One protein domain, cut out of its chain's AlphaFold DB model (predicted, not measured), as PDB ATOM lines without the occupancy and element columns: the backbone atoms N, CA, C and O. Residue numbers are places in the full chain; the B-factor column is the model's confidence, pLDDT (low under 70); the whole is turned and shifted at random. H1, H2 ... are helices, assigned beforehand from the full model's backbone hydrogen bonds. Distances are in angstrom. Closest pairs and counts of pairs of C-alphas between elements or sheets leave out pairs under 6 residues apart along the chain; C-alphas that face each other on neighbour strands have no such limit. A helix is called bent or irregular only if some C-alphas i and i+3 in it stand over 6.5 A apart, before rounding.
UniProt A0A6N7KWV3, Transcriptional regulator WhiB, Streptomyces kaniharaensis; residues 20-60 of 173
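What this domain is: This is residues 20 to 60 of the 173 residues of the protein "Transcriptional regulator WhiB" of Streptomyces kaniharaensis (UniProt A0A6N7KWV3). Two helices, H1 and H2, make a flat V that meets near the end of H1 and the beginning of H2, and the stretch after H2 folds back so that a small turn, residues 52 to 57, dips between the two arms. H1 is the longer arm, and the last residues, 58 to 60, run out of the plane of the V. The printed part has 41 residues with two named helices, H1 then H2 along the chain, and no named strand; the class is all helix. It is compact, with a radius of gyration of the C-alphas of 9.6 A, and spans 26 by 22 by 10 A.

Where its parts are: H1, the longest helix, is residues 20 to 32, 19.4 A from first to last C-alpha, beginning at C-alpha 20 at (37.766, 7.518, 37.008) and ending at C-alpha 32 at (24.624, 20.961, 41.865). H2 is residues 36 to 45, 14.3 A from first to last C-alpha, and ends at C-alpha 45 at (43.037, 32.151, 36.566). Neither helix is bent or irregular. Residues 46 to 60 hold no named element.

How they stand to each other: H1 and H2 are close but not clearly touching, with 1 pair of C-alphas within 8 A. Their closest C-alphas, those of Cys 30 and Arg 36, are 6.2 A apart. The two helices run opposite ways at a steep tilt of 62 degrees, and their centres are 16.1 A apart. A tight link of 3 residues joins them. Outside the helices, residues 52 to 53 pair with residues 56 to 57, antiparallel. Every O i to N i+4 pair is within hydrogen-bond range in H2, and 8 of 9 are in H1.

The domain as a whole: The C-alphas of Ala 21 and Arg 45 are the two farthest apart, at 26.9 A, while those of the first and last printed residues, Glu 20 and Glu 60, are 13.5 A apart. The printed part has no cut. The C-alphas of residues 46 to 60 lie 2 to 13 A from the mean of all C-alphas. The mean pLDDT of the printed part is 86.7, and no printed residue is under 70.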
ATOM      1  N   GLU A  20      38.854   7.059  37.884       87.69
ATOM      2  CA  GLU A  20      37.766   7.518  37.008       87.69
ATOM      3  C   GLU A  20      36.423   7.608  37.758       87.69
ATOM      4  O   GLU A  20      35.642   8.543  37.544       87.69
ATOM      5  N   ALA A  21      36.157   6.673  38.678       90.69
ATOM      6  CA  ALA A  21      34.970   6.692  39.530       90.69
ATOM      7  C   ALA A  21      34.969   7.899  40.485       90.69
ATOM      8  O   ALA A  21      33.963   8.610  40.572       90.69
ATOM      9  N   ARG A  22      36.106   8.198  41.132       92.38
ATOM     10  CA  ARG A  22      36.261   9.392  41.986       92.38
ATOM     11  C   ARG A  22      36.041  10.687  41.209       92.38
ATOM     12  O   ARG A  22      35.291  11.548  41.663       92.38
ATOM     13  N   VAL A  23      36.622  10.806  40.013       93.38
ATOM     14  CA  VAL A  23      36.406  11.970  39.135       93.38
ATOM     15  C   VAL A  23      34.932  12.102  38.751       93.38
ATOM     16  O   VAL A  23      34.383  13.203  38.782       93.38
ATOM     17  N   THR A  24      34.268  10.993  38.419       92.31
ATOM     18  CA  THR A  24      32.839  10.991  38.072       92.31
ATOM     19  C   THR A  24      31.987  11.494  39.238       92.31
ATOM     20  O   THR A  24      31.144  12.370  39.042       92.31
ATOM     21  N   ARG A  25      32.252  11.006  40.456       93.50
ATOM     22  CA  ARG A  25      31.565  11.447  41.677       93.50
ATOM     23  C   ARG A  25      31.803  12.930  41.965       93.50
ATOM     24  O   ARG A  25      30.850  13.668  42.192       93.50
ATOM     25  N   ALA A  26      33.048  13.398  41.879       94.44
ATOM     26  CA  ALA A  26      33.372  14.813  42.066       94.44
ATOM     27  C   ALA A  26      32.629  15.708  41.057       94.44
ATOM     28  O   ALA A  26      32.041  16.722  41.427       94.44
ATOM     29  N   LYS A  27      32.563  15.297  39.783       90.81
ATOM     30  CA  LYS A  27      31.793  16.016  38.757       90.81
ATOM     31  C   LYS A  27      30.297  16.067  39.058       90.81
ATOM     32  O   LYS A  27      29.679  17.087  38.766       90.81
ATOM     33  N   GLN A  28      29.712  15.003  39.614       92.12
ATOM     34  CA  GLN A  28      28.301  14.997  40.024       92.12
ATOM     35  C   GLN A  28      28.037  16.042  41.112       92.12
ATOM     36  O   GLN A  28      27.116  16.838  40.960       92.12
ATOM     37  N   ILE A  29      28.901  16.117  42.127       92.19
ATOM     38  CA  ILE A  29      28.816  17.138  43.183       92.19
ATOM     39  C   ILE A  29      28.921  18.543  42.574       92.19
ATOM     40  O   ILE A  29      28.084  19.407  42.832       92.19
ATOM     41  N   CYS A  30      29.895  18.767  41.684       85.00
ATOM     42  CA  CYS A  30      30.049  20.062  41.027       85.00
ATOM     43  C   CYS A  30      28.804  20.496  40.242       85.00
ATOM     44  O   CYS A  30      28.577  21.696  40.124       85.00
ATOM     45  N   ARG A  31      28.002  19.574  39.685       84.19
ATOM     46  CA  ARG A  31      26.819  19.934  38.878       84.19
ATOM     47  C   ARG A  31      25.768  20.694  39.681       84.19
ATOM     48  O   ARG A  31      25.195  21.619  39.113       84.19
ATOM     49  N   ALA A  32      25.580  20.334  40.950       84.19
ATOM     50  CA  ALA A  32      24.624  20.961  41.865       84.19
ATOM     51  C   ALA A  32      25.208  22.162  42.637       84.19
ATOM     52  O   ALA A  32      24.481  22.864  43.330       84.19
ATOM     53  N   CYS A  33      26.515  22.415  42.531       77.50
ATOM     54  CA  CYS A  33      27.184  23.458  43.302       77.50
ATOM     55  C   CYS A  33      26.830  24.873  42.784       77.50
ATOM     56  O   CYS A  33      27.113  25.174  41.616       77.50
ATOM     57  N   PRO A  34      26.300  25.783  43.627       81.44
ATOM     58  CA  PRO A  34      25.904  27.131  43.199       81.44
ATOM     59  C   PRO A  34      27.101  27.988  42.759       81.44
ATOM     60  O   PRO A  34      27.007  28.776  41.820       81.44
ATOM     61  N   VAL A  35      28.276  27.780  43.362       83.56
ATOM     62  CA  VAL A  35      29.505  28.532  43.050       83.56
ATOM     63  C   VAL A  35      30.341  27.906  41.930       83.56
ATOM     64  O   VAL A  35      31.459  28.355  41.673       83.56
ATOM     65  N   ARG A  36      29.818  26.895  41.218       81.00
ATOM     66  CA  ARG A  36      30.539  26.146  40.169       81.00
ATOM     67  C   ARG A  36      31.253  27.054  39.168       81.00
ATOM     68  O   ARG A  36      32.394  26.787  38.801       81.00
ATOM     69  N   ARG A  37      30.583  28.130  38.740       75.88
ATOM     70  CA  ARG A  37      31.128  29.111  37.790       75.88
ATOM     71  C   ARG A  37      32.329  29.862  38.379       75.88
ATOM     72  O   ARG A  37      33.394  29.863  37.772       75.88
ATOM     73  N   ARG A  38      32.181  30.439  39.575       76.81
ATOM     74  CA  ARG A  38      33.254  31.172  40.271       76.81
ATOM     75  C   ARG A  38      34.452  30.268  40.585       76.81
ATOM     76  O   ARG A  38      35.585  30.662  40.345       76.81
ATOM     77  N   CYS A  39      34.196  29.042  41.045       83.81
ATOM     78  CA  CYS A  39      35.220  28.032  41.319       83.81
ATOM     79  C   CYS A  39      36.056  27.708  40.068       83.81
ATOM     80  O   CYS A  39      37.283  27.723  40.122       83.81
ATOM     81  N   LEU A  40      35.409  27.476  38.921       84.38
ATOM     82  CA  LEU A  40      36.139  27.224  37.679       84.38
ATOM     83  C   LEU A  40      36.890  28.463  37.177       84.38
ATOM     84  O   LEU A  40      38.012  28.322  36.699       84.38
ATOM     85  N   ARG A  41      36.309  29.664  37.306       79.12
ATOM     86  CA  ARG A  41      36.987  30.929  36.971       79.12
ATOM     87  C   ARG A  41      38.311  31.050  37.725       79.12
ATOM     88  O   ARG A  41      39.333  31.317  37.099       79.12
ATOM     89  N   GLN A  42      38.287  30.813  39.037       81.38
ATOM     90  CA  GLN A  42      39.475  30.877  39.887       81.38
ATOM     91  C   GLN A  42      40.518  29.834  39.467       81.38
ATOM     92  O   GLN A  42      41.650  30.189  39.170       81.38
ATOM     93  N   ALA A  43      40.110  28.572  39.302       87.94
ATOM     94  CA  ALA A  43      41.017  27.502  38.883       87.94
ATOM     95  C   ALA A  43      41.673  27.760  37.514       87.94
ATOM     96  O   ALA A  43      42.807  27.354  37.275       87.94
ATOM     97  N   VAL A  44      40.964  28.420  36.592       81.94
ATOM     98  CA  VAL A  44      41.527  28.822  35.299       81.94
ATOM     99  C   VAL A  44      42.501  29.994  35.450       81.94
ATOM    100  O   VAL A  44      43.559  29.967  34.822       81.94
ATOM    101  N   ARG A  45      42.169  30.998  36.275       80.31
ATOM    102  CA  ARG A  45      43.037  32.151  36.566       80.31
ATOM    103  C   ARG A  45      44.361  31.709  37.188       80.31
ATOM    104  O   ARG A  45      45.412  32.112  36.701       80.31
ATOM    105  N   ASP A  46      44.294  30.822  38.174       83.88
ATOM    106  CA  ASP A  46      45.456  30.344  38.931       83.88
ATOM    107  C   ASP A  46      46.209  29.218  38.208       83.88
ATOM    108  O   ASP A  46      47.209  28.709  38.701       83.88
ATOM    109  N   ARG A  47      45.738  28.821  37.016       81.88
ATOM    110  CA  ARG A  47      46.293  27.722  36.209       81.88
ATOM    111  C   ARG A  47      46.392  26.402  36.977       81.88
ATOM    112  O   ARG A  47      47.306  25.615  36.742       81.88
ATOM    113  N   GLU A  48      45.411  26.133  37.831       88.12
ATOM    114  CA  GLU A  48      45.377  24.936  38.662       88.12
ATOM    115  C   GLU A  48      45.485  23.672  37.793       88.12
ATOM    116  O   GLU A  48      44.690  23.457  36.863       88.12
ATOM    117  N   LEU A  49      46.474  22.829  38.086       84.19
ATOM    118  CA  LEU A  49      46.880  21.704  37.242       84.19
ATOM    119  C   LEU A  49      46.151  20.406  37.593       84.19
ATOM    120  O   LEU A  49      46.004  19.538  36.722       84.19
ATOM    121  N   TYR A  50      45.657  20.288  38.828       89.19
ATOM    122  CA  TYR A  50      45.130  19.045  39.382       89.19
ATOM    123  C   TYR A  50      43.679  19.186  39.866       89.19
ATOM    124  O   TYR A  50      43.069  20.258  39.840       89.19
ATOM    125  N   GLY A  51      43.072  18.054  40.230       91.38
ATOM    126  CA  GLY A  51      41.725  18.007  40.806       91.38
ATOM    127  C   GLY A  51      40.575  18.391  39.863       91.38
ATOM    128  O   GLY A  51      40.752  18.755  38.691       91.38
ATOM    129  N   VAL A  52      39.356  18.291  40.402       92.81
ATOM    130  CA  VAL A  52      38.110  18.673  39.726       92.81
ATOM    131  C   VAL A  52      37.662  20.032  40.246       92.81
ATOM    132  O   VAL A  52      37.300  20.161  41.407       92.81
ATOM    133  N   TRP A  53      37.639  21.027  39.364       91.38
ATOM    134  CA  TRP A  53      37.253  22.400  39.685       91.38
ATOM    135  C   TRP A  53      36.104  22.822  38.784       91.38
ATOM    136  O   TRP A  53      36.170  22.660  37.564       91.38
ATOM    137  N   GLY A  54      35.009  23.274  39.397       86.25
ATOM    138  CA  GLY A  54      33.750  23.602  38.724       86.25
ATOM    139  C   GLY A  54      33.276  22.572  37.683       86.25
ATOM    140  O   GLY A  54      32.670  22.935  36.677       86.25
ATOM    141  N   GLY A  55      33.539  21.284  37.933       89.75
ATOM    142  CA  GLY A  55      33.114  20.164  37.089       89.75
ATOM    143  C   GLY A  55      34.098  19.740  35.995       89.75
ATOM    144  O   GLY A  55      33.758  18.859  35.206       89.75
ATOM    145  N   LEU A  56      35.302  20.314  35.949       89.25
ATOM    146  CA  LEU A  56      36.341  19.972  34.974       89.25
ATOM    147  C   LEU A  56      37.612  19.491  35.670       89.25
ATOM    148  O   LEU A  56      38.040  20.070  36.666       89.25
ATOM    149  N   THR A  57      38.243  18.461  35.116       92.94
ATOM    150  CA  THR A  57      39.596  18.026  35.496       92.94
ATOM    151  C   THR A  57      40.660  18.982  34.950       92.94
ATOM    152  O   THR A  57      40.397  19.736  34.015       92.94
ATOM    153  N   GLY A  58      41.890  18.917  35.468       89.19
ATOM    154  CA  GLY A  58      43.016  19.687  34.924       89.19
ATOM    155  C   GLY A  58      43.254  19.456  33.426       89.19
ATOM    156  O   GLY A  58      43.470  20.408  32.679       89.19
ATOM    157  N   GLN A  59      43.125  18.213  32.947       88.94
ATOM    158  CA  GLN A  59      43.242  17.901  31.517       88.94
ATOM    159  C   GLN A  59      42.133  18.560  30.691       88.94
ATOM    160  O   GLN A  59      42.408  19.142  29.642       88.94
ATOM    161  N   GLU A  60      40.889  18.505  31.168       87.56
ATOM    162  CA  GLU A  60      39.762  19.137  30.482       87.56
ATOM    163  C   GLU A  60      39.892  20.662  30.484       87.56
ATOM    164  O   GLU A  60      39.663  21.279  29.448       87.56
TER     165      GLU A  60